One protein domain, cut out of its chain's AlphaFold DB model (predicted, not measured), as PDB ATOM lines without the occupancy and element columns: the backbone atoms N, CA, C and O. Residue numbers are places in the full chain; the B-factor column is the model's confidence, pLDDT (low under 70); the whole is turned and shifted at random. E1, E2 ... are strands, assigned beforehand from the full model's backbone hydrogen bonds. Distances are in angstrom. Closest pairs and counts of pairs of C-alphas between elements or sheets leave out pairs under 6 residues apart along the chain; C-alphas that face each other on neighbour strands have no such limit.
ATOM      1  N   GLN A 281     507.158 357.030 362.392       83.44
ATOM      2  CA  GLN A 281     507.983 356.495 361.315       83.44
ATOM      3  C   GLN A 281     507.902 357.387 360.071       83.44
ATOM      4  O   GLN A 281     506.965 358.171 359.909       83.44
ATOM      5  N   MET A 282     508.917 357.302 359.219       83.81
ATOM      6  CA  MET A 282     508.978 357.971 357.920       83.81
ATOM      7  C   MET A 282     509.362 356.972 356.840       83.81
ATOM      8  O   MET A 282     509.962 355.933 357.127       83.81
ATOM      9  N   CYS A 283     509.030 357.303 355.600       86.94
ATOM     10  CA  CYS A 283     509.424 356.506 354.465       86.94
ATOM     11  C   CYS A 283     510.806 356.921 353.966       86.94
ATOM     12  O   CYS A 283     510.957 357.960 353.325       86.94
ATOM     13  N   ASP A 284     511.809 356.080 354.208       87.06
ATOM     14  CA  ASP A 284     513.162 356.280 353.695       87.06
ATOM     15  C   ASP A 284     513.562 355.124 352.779       87.06
ATOM     16  O   ASP A 284     513.531 353.954 353.161       87.06
ATOM     17  N   GLY A 285     513.905 355.440 351.529       83.12
ATOM     18  CA  GLY A 285     514.338 354.437 350.552       83.12
ATOM     19  C   GLY A 285     513.333 353.305 350.292       83.12
ATOM     20  O   GLY A 285     513.741 352.233 349.850       83.12
ATOM     21  N   GLY A 286     512.041 353.526 350.564       84.62
ATOM     22  CA  GLY A 286     510.989 352.514 350.443       84.62
ATOM     23  C   GLY A 286     510.779 351.652 351.690       84.62
ATOM     24  O   GLY A 286     509.946 350.753 351.651       84.62
ATOM     25  N   ALA A 287     511.482 351.923 352.792       84.81
ATOM     26  CA  ALA A 287     511.286 351.266 354.078       84.81
ATOM     27  C   ALA A 287     510.742 352.249 355.123       84.81
ATOM     28  O   ALA A 287     511.191 353.394 355.213       84.81
ATOM     29  N   CYS A 288     509.805 351.787 355.950       85.50
ATOM     30  CA  CYS A 288     509.395 352.536 357.129       85.50
ATOM     31  C   CYS A 288     510.493 352.455 358.188       85.50
ATOM     32  O   CYS A 288     510.794 351.377 358.707       85.50
ATOM     33  N   VAL A 289     511.094 353.598 358.498       87.75
ATOM     34  CA  VAL A 289     512.141 353.741 359.513       87.75
ATOM     35  C   VAL A 289     511.665 354.671 360.616       87.75
ATOM     36  O   VAL A 289     510.858 355.567 360.374       87.75
ATOM     37  N   ASP A 290     512.164 354.477 361.835       87.56
ATOM     38  CA  ASP A 290     511.870 355.397 362.933       87.56
ATOM     39  C   ASP A 290     512.381 356.800 362.587       87.56
ATOM     40  O   ASP A 290     513.530 356.970 362.163       87.56
ATOM     41  N   ARG A 291     511.533 357.816 362.786       84.56
ATOM     42  CA  ARG A 291     511.927 359.208 362.558       84.56
ATOM     43  C   ARG A 291     513.110 359.575 363.456       84.56
ATOM     44  O   ARG A 291     513.074 359.261 364.658       84.56
ATOM     45  N   PRO A 292     514.123 360.284 362.925       83.25
ATOM     46  CA  PRO A 292     515.222 360.805 363.722       83.25
ATOM     47  C   PRO A 292     514.722 361.562 364.964       83.25
ATOM     48  O   PRO A 292     513.687 362.232 364.913       83.25
ATOM     49  N   PRO A 293     515.429 361.488 366.105       77.62
ATOM     50  CA  PRO A 293     515.093 362.306 367.263       77.62
ATOM     51  C   PRO A 293     515.104 363.800 366.902       77.62
ATOM     52  O   PRO A 293     516.132 364.306 366.453       77.62
ATOM     53  N   GLY A 294     513.989 364.497 367.146       77.19
ATOM     54  CA  GLY A 294     513.842 365.932 366.873       77.19
ATOM     55  C   GLY A 294     513.056 366.297 365.609       77.19
ATOM     56  O   GLY A 294     512.985 367.481 365.305       77.19
ATOM     57  N   GLU A 295     512.479 365.323 364.898       79.75
ATOM     58  CA  GLU A 295     511.554 365.558 363.781       79.75
ATOM     59  C   GLU A 295     510.168 364.961 364.067       79.75
ATOM     60  O   GLU A 295     510.048 363.847 364.592       79.75
ATOM     61  N   GLY A 296     509.113 365.691 363.693       82.50
ATOM     62  CA  GLY A 296     507.722 365.287 363.919       82.50
ATOM     63  C   GLY A 296     507.301 365.378 365.390       82.50
ATOM     64  O   GLY A 296     506.331 364.733 365.803       82.50
ATOM     65  N   GLU A 297     508.050 366.134 366.192       88.50
ATOM     66  CA  GLU A 297     507.757 366.408 367.593       88.50
ATOM     67  C   GLU A 297     506.619 367.429 367.711       88.50
ATOM     68  O   GLU A 297     506.201 368.077 366.749       88.50
ATOM     69  N   LEU A 298     506.081 367.577 368.921       89.56
ATOM     70  CA  LEU A 298     505.016 368.539 369.180       89.56
ATOM     71  C   LEU A 298     505.446 369.958 368.748       89.56
ATOM     72  O   LEU A 298     506.444 370.480 369.238       89.56
ATOM     73  N   GLY A 299     504.676 370.585 367.856       87.25
ATOM     74  CA  GLY A 299     504.914 371.929 367.316       87.25
ATOM     75  C   GLY A 299     505.629 371.992 365.961       87.25
ATOM     76  O   GLY A 299     505.594 373.058 365.329       87.25
ATOM     77  N   ASP A 300     506.216 370.891 365.486       90.62
ATOM     78  CA  ASP A 300     506.867 370.827 364.172       90.62
ATOM     79  C   ASP A 300     505.852 371.001 363.034       90.62
ATOM     80  O   ASP A 300     504.701 370.590 363.187       90.62
ATOM     81  N   PRO A 301     506.220 371.624 361.898       90.38
ATOM     82  CA  PRO A 301     505.328 371.718 360.748       90.38
ATOM     83  C   PRO A 301     505.005 370.329 360.176       90.38
ATOM     84  O   PRO A 301     505.870 369.460 360.132       90.38
ATOM     85  N   CYS A 302     503.773 370.143 359.705       89.38
ATOM     86  CA  CYS A 302     503.310 368.902 359.077       89.38
ATOM     87  C   CYS A 302     502.371 369.182 357.899       89.38
ATOM     88  O   CYS A 302     501.730 370.230 357.839       89.38
ATOM     89  N   GLU A 303     502.264 368.235 356.976       87.56
ATOM     90  CA  GLU A 303     501.264 368.209 355.907       87.56
ATOM     91  C   GLU A 303     500.127 367.218 356.212       87.56
ATOM     92  O   GLU A 303     499.001 367.415 355.749       87.56
ATOM     93  N   GLY A 304     500.385 366.194 357.032       86.00
ATOM     94  CA  GLY A 304     499.393 365.224 357.487       86.00
ATOM     95  C   GLY A 304     499.778 364.501 358.779       86.00
ATOM     96  O   GLY A 304     500.870 364.643 359.318       86.00
ATOM     97  N   ASN A 305     498.850 363.697 359.304       85.19
ATOM     98  CA  ASN A 305     498.996 363.007 360.595       85.19
ATOM     99  C   ASN A 305     500.241 362.112 360.702       85.19
ATOM    100  O   ASN A 305     500.779 361.954 361.795       85.19
ATOM    101  N   ALA A 306     500.689 361.535 359.587       80.06
ATOM    102  CA  ALA A 306     501.847 360.648 359.545       80.06
ATOM    103  C   ALA A 306     503.197 361.375 359.679       80.06
ATOM    104  O   ALA A 306     504.210 360.747 359.990       80.06
ATOM    105  N   ASP A 307     503.211 362.702 359.518       83.25
ATOM    106  CA  ASP A 307     504.403 363.527 359.749       83.25
ATOM    107  C   ASP A 307     504.736 363.656 361.237       83.25
ATOM    108  O   ASP A 307     505.836 364.044 361.623       83.25
ATOM    109  N   CYS A 308     503.773 363.302 362.087       86.75
ATOM    110  CA  CYS A 308     503.809 363.560 363.508       86.75
ATOM    111  C   CYS A 308     504.015 362.276 364.291       86.75
ATOM    112  O   CYS A 308     503.307 361.284 364.113       86.75
ATOM    113  N   ARG A 309     504.937 362.312 365.252       86.12
ATOM    114  CA  ARG A 309     505.188 361.198 366.173       86.12
ATOM    115  C   ARG A 309     503.958 360.838 367.008       86.12
ATOM    116  O   ARG A 309     503.764 359.683 367.365       86.12
ATOM    117  N   SER A 310     503.101 361.819 367.269       87.06
ATOM    118  CA  SER A 310     501.798 361.651 367.915       87.06
ATOM    119  C   SER A 310     500.716 361.037 367.018       87.06
ATOM    120  O   SER A 310     499.630 360.735 367.511       87.06
ATOM    121  N   GLY A 311     500.963 360.913 365.710       87.62
ATOM    122  CA  GLY A 311     499.948 360.561 364.718       87.62
ATOM    123  C   GLY A 311     498.895 361.653 364.494       87.62
ATOM    124  O   GLY A 311     497.827 361.360 363.960       87.62
ATOM    125  N   MET A 312     499.141 362.894 364.934       88.94
ATOM    126  CA  MET A 312     498.188 364.002 364.816       88.94
ATOM    127  C   MET A 312     498.848 365.276 364.293       88.94
ATOM    128  O   MET A 312     499.707 365.859 364.953       88.94
ATOM    129  N   CYS A 313     498.361 365.745 363.148       91.06
ATOM    130  CA  CYS A 313     498.667 367.035 362.550       91.06
ATOM    131  C   CYS A 313     497.422 367.920 362.665       91.06
ATOM    132  O   CYS A 313     496.372 367.611 362.098       91.06
ATOM    133  N   ALA A 314     497.509 369.004 363.433       90.94
ATOM    134  CA  ALA A 314     496.417 369.963 363.563       90.94
ATOM    135  C   ALA A 314     496.682 371.200 362.710       90.94
ATOM    136  O   ALA A 314     497.824 371.605 362.499       90.94
ATOM    137  N   ARG A 315     495.598 371.832 362.259       91.19
ATOM    138  CA  ARG A 315     495.631 373.071 361.485       91.19
ATOM    139  C   ARG A 315     495.045 374.222 362.293       91.19
ATOM    140  O   ARG A 315     493.944 374.099 362.825       91.19
ATOM    141  N   SER A 316     495.732 375.361 362.299       87.25
ATOM    142  CA  SER A 316     495.214 376.632 362.809       87.25
ATOM    143  C   SER A 316     495.534 377.738 361.803       87.25
ATOM    144  O   SER A 316     496.697 378.059 361.558       87.25
ATOM    145  N   GLY A 317     494.501 378.291 361.160       86.12
ATOM    146  CA  GLY A 317     494.672 379.222 360.040       86.12
ATOM    147  C   GLY A 317     495.394 378.572 358.851       86.12
ATOM    148  O   GLY A 317     494.919 377.574 358.296       86.12
ATOM    149  N   ASP A 318     496.536 379.146 358.473       86.62
ATOM    150  CA  ASP A 318     497.393 378.664 357.380       86.62
ATOM    151  C   ASP A 318     498.544 377.764 357.855       86.62
ATOM    152  O   ASP A 318     499.239 377.178 357.027       86.62
ATOM    153  N   GLU A 319     498.732 377.609 359.168       89.75
ATOM    154  CA  GLU A 319     499.769 376.746 359.729       89.75
ATOM    155  C   GLU A 319     499.219 375.359 360.067       89.75
ATOM    156  O   GLU A 319     498.117 375.209 360.605       89.75
ATOM    157  N   GLN A 320     500.023 374.338 359.780       92.75
ATOM    158  CA  GLN A 320     499.787 372.954 360.171       92.75
ATOM    159  C   GLN A 320     500.963 372.480 361.013       92.75
ATOM    160  O   GLN A 320     502.113 372.686 360.621       92.75
ATOM    161  N   ARG A 321     500.676 371.914 362.189       92.38
ATOM    162  CA  ARG A 321     501.696 371.498 363.153       92.38
ATOM    163  C   ARG A 321     501.346 370.192 363.847       92.38
ATOM    164  O   ARG A 321     500.179 369.920 364.145       92.38
ATOM    165  N   CYS A 322     502.376 369.419 364.152       92.44
ATOM    166  CA  CYS A 322     502.267 368.217 364.944       92.44
ATOM    167  C   CYS A 322     501.760 368.549 366.339       92.44
ATOM    168  O   CYS A 322     502.272 369.436 367.021       92.44
ATOM    169  N   THR A 323     500.703 367.859 366.750       93.00
ATOM    170  CA  THR A 323     499.955 368.162 367.969       93.00
ATOM    171  C   THR A 323     499.762 366.911 368.821       93.00
ATOM    172  O   THR A 323     500.060 365.802 368.396       93.00
ATOM    173  N   ALA A 324     499.229 367.072 370.024       92.88
ATOM    174  CA  ALA A 324     498.758 365.990 370.871       92.88
ATOM    175  C   ALA A 324     497.322 366.297 371.302       92.88
ATOM    176  O   ALA A 324     496.950 367.462 371.443       92.88
ATOM    177  N   ALA A 325     496.521 365.255 371.514       92.62
ATOM    178  CA  ALA A 325     495.177 365.409 372.046       92.62
ATOM    179  C   ALA A 325     495.250 365.900 373.496       92.62
ATOM    180  O   ALA A 325     496.082 365.433 374.275       92.62
ATOM    181  N   CYS A 326     494.357 366.812 373.863       92.81
ATOM    182  CA  CYS A 326     494.250 367.344 375.214       92.81
ATOM    183  C   CYS A 326     492.785 367.580 375.597       92.81
ATOM    184  O   CYS A 326     491.913 367.716 374.735       92.81
ATOM    185  N   ASP A 327     492.509 367.622 376.899       91.75
ATOM    186  CA  ASP A 327     491.200 368.001 377.430       91.75
ATOM    187  C   ASP A 327     491.221 369.494 377.806       91.75
ATOM    188  O   ASP A 327     491.952 369.872 378.726       91.75
ATOM    189  N   PRO A 328     490.426 370.358 377.145       87.81
ATOM    190  CA  PRO A 328     490.433 371.799 377.402       87.81
ATOM    191  C   PRO A 328     489.875 372.182 378.783       87.81
ATOM    192  O   PRO A 328     489.986 373.336 379.192       87.81
ATOM    193  N   THR A 329     489.257 371.245 379.510       88.94
ATOM    194  CA  THR A 329     488.759 371.463 380.877       88.94
ATOM    195  C   THR A 329     489.820 371.203 381.945       88.94
ATOM    196  O   THR A 329     489.645 371.593 383.103       88.94
ATOM    197  N   VAL A 330     490.932 370.571 381.561       88.06
ATOM    198  CA  VAL A 330     492.048 370.241 382.444       88.06
ATOM    199  C   VAL A 330     493.140 371.298 382.286       88.06
ATOM    200  O   VAL A 330     493.636 371.555 381.191       88.06
ATOM    201  N   ALA A 331     493.525 371.924 383.398       83.50
ATOM    202  CA  ALA A 331     494.666 372.835 383.421       83.50
ATOM    203  C   ALA A 331     495.970 372.064 383.150       83.50
ATOM    204  O   ALA A 331     496.130 370.947 383.640       83.50
ATOM    205  N   ASP A 332     496.885 372.668 382.386       85.50
ATOM    206  CA  ASP A 332     498.181 372.081 382.007       85.50
ATOM    207  C   ASP A 332     498.063 370.722 381.283       85.50
ATOM    208  O   ASP A 332     498.925 369.852 381.398       85.50
ATOM    209  N   ALA A 333     496.986 370.529 380.508       90.00
ATOM    210  CA  ALA A 333     496.758 369.313 379.720       90.00
ATOM    211  C   ALA A 333     497.779 369.100 378.582       90.00
ATOM    212  O   ALA A 333     497.796 368.034 377.969       90.00
ATOM    213  N   CYS A 334     498.616 370.101 378.298       91.00
ATOM    214  CA  CYS A 334     499.651 370.070 377.273       91.00
ATOM    215  C   CYS A 334     501.048 370.266 377.880       91.00
ATOM    216  O   CYS A 334     501.180 370.899 378.929       91.00
ATOM    217  N   PRO A 335     502.109 369.752 377.228       90.25
ATOM    218  CA  PRO A 335     503.483 370.003 377.647       90.25
ATOM    219  C   PRO A 335     503.822 371.498 377.713       90.25
ATOM    220  O   PRO A 335     503.231 372.321 377.018       90.25
ATOM    221  N   ALA A 336     504.820 371.845 378.529       87.88
ATOM    222  CA  ALA A 336     505.252 373.228 378.710       87.88
ATOM    223  C   ALA A 336     505.560 373.917 377.366       87.88
ATOM    224  O   ALA A 336     506.309 373.385 376.548       87.88
ATOM    225  N   GLY A 337     505.001 375.116 377.169       86.19
ATOM    226  CA  GLY A 337     505.101 375.875 375.916       86.19
ATOM    227  C   GLY A 337     503.931 375.667 374.947       86.19
ATOM    228  O   GLY A 337     503.916 376.299 373.893       86.19
ATOM    229  N   PHE A 338     502.950 374.833 375.304       91.56
ATOM    230  CA  PHE A 338     501.757 374.569 374.503       91.56
ATOM    231  C   PHE A 338     500.483 374.797 375.318       91.56
ATOM    232  O   PHE A 338     500.381 374.348 376.458       91.56
ATOM    233  N   ASP A 339     499.496 375.437 374.698       91.69
ATOM    234  CA  ASP A 339     498.153 375.612 375.242       91.69
ATOM    235  C   ASP A 339     497.197 374.587 374.622       91.69
ATOM    236  O   ASP A 339     497.284 374.261 373.435       91.69
ATOM    237  N   CYS A 340     496.251 374.086 375.419       91.88
ATOM    238  CA  CYS A 340     495.192 373.222 374.911       91.88
ATOM    239  C   CYS A 340     494.102 374.067 374.240       91.88
ATOM    240  O   CYS A 340     493.290 374.699 374.919       91.88
ATOM    241  N   LEU A 341     494.069 374.077 372.907       90.19
ATOM    242  CA  LEU A 341     493.037 374.773 372.140       90.19
ATOM    243  C   LEU A 341     491.864 373.836 371.858       90.19
ATOM    244  O   LEU A 341     492.058 372.685 371.477       90.19
ATOM    245  N   SER A 342     490.632 374.322 372.015       85.94
ATOM    246  CA  SER A 342     489.435 373.523 371.727       85.94
ATOM    247  C   SER A 342     489.317 373.205 370.231       85.94
ATOM    248  O   SER A 342     489.338 374.108 369.396       85.94
ATOM    249  N   ALA A 343     489.132 371.927 369.901       79.62
ATOM    250  CA  ALA A 343     488.975 371.413 368.545       79.62
ATOM    251  C   ALA A 343     487.869 370.338 368.525       79.62
ATOM    252  O   ALA A 343     488.071 369.191 368.925       79.62
ATOM    253  N   GLY A 344     486.665 370.712 368.080       80.06
ATOM    254  CA  GLY A 344     485.502 369.817 368.094       80.06
ATOM    255  C   GLY A 344     485.034 369.486 369.517       80.06
ATOM    256  O   GLY A 344     484.748 370.392 370.297       80.06
ATOM    257  N   THR A 345     484.929 368.193 369.849       79.50
ATOM    258  CA  THR A 345     484.545 367.702 371.191       79.50
ATOM    259  C   THR A 345     485.729 367.524 372.151       79.50
ATOM    260  O   THR A 345     485.517 367.116 373.288       79.50
ATOM    261  N   GLY A 346     486.959 367.797 371.706       85.88
ATOM    262  CA  GLY A 346     488.183 367.708 372.507       85.88
ATOM    263  C   GLY A 346     489.078 368.931 372.310       85.88
ATOM    264  O   GLY A 346     488.600 370.010 371.952       85.88
ATOM    265  N   GLY A 347     490.379 368.774 372.542       90.62
ATOM    266  CA  GLY A 347     491.379 369.812 372.311       90.62
ATOM    267  C   GLY A 347     492.658 369.287 371.661       90.62
ATOM    268  O   GLY A 347     492.925 368.085 371.656       90.62
ATOM    269  N   ALA A 348     493.440 370.213 371.112       92.69
ATOM    270  CA  ALA A 348     494.744 369.974 370.510       92.69
ATOM    271  C   ALA A 348     495.794 370.899 371.141       92.69
ATOM    272  O   ALA A 348     495.554 372.095 371.319       92.69
ATOM    273  N   CYS A 349     496.963 370.351 371.468       93.50
ATOM    274  CA  CYS A 349     498.087 371.125 371.978       93.50
ATOM    275  C   CYS A 349     498.696 371.993 370.876       93.50
ATOM    276  O   CYS A 349     499.217 371.478 369.884       93.50
ATOM    277  N   TRP A 350     498.658 373.307 371.059       92.06
ATOM    278  CA  TRP A 350     499.170 374.283 370.101       92.06
ATOM    279  C   TRP A 350     500.225 375.172 370.760       92.06
ATOM    280  O   TRP A 350     500.067 375.470 371.944       92.06
ATOM    281  N   PRO A 351     501.292 375.600 370.054       89.44
ATOM    282  CA  PRO A 351     502.278 376.509 370.626       89.44
ATOM    283  C   PRO A 351     501.598 377.716 371.273       89.44
ATOM    284  O   PRO A 351     500.783 378.386 370.632       89.44
ATOM    285  N   ALA A 352     501.917 377.969 372.542       82.25
ATOM    286  CA  ALA A 352     501.380 379.109 373.266       82.25
ATOM    287  C   ALA A 352     501.773 380.392 372.517       82.25
ATOM    288  O   ALA A 352     502.945 380.579 372.173       82.25
TER     289      ALA A 352
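This is residues 281 to 352 of the 390 residues of an uncharacterized protein of Deltaproteobacteria bacterium (UniProt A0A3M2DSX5). With little regular structure, the domain is a string of three small hairpins, E1-E2, E3-E4 and E5-E6, joined by long loops, with E1-E2 at one end. The 72 printed residues include six named strands, E1 to E6 in chain order, 28 residues in all, and no named helix: all strand, in three antiparallel pairs. It is compact, radius of gyration of the C-alphas 12.9 A, yet elongated, 43 by 22 by 19 A.

Start at the hairpin of E1, residues 281 to 284, and E2, residues 287 to 290, where N 282 and O 289 are 2.8 A apart. Next comes the hairpin of E3, 313 to 316, and E4, 319 to 322, with N 314 and O 321 at 2.9 A. In the hairpin of E5, 338 to 343, and E6, 346 to 351, find N 339 and O 350 at 2.8 A. The closest C-alphas of E3 and E6, Ala 314 and Ala 348, are 7.1 A apart. E1 and E2 are apart from E3 to E6.

Find C-alpha 281 at (507.983, 356.495, 361.315), where E1 begins. E6 runs 16.7 A to C-alpha 351 at (502.278, 376.509, 370.626).

The printed part has no cut. Links E2 to E3 and E4 to E5 are long. No printed residue is under 70 in pLDDT.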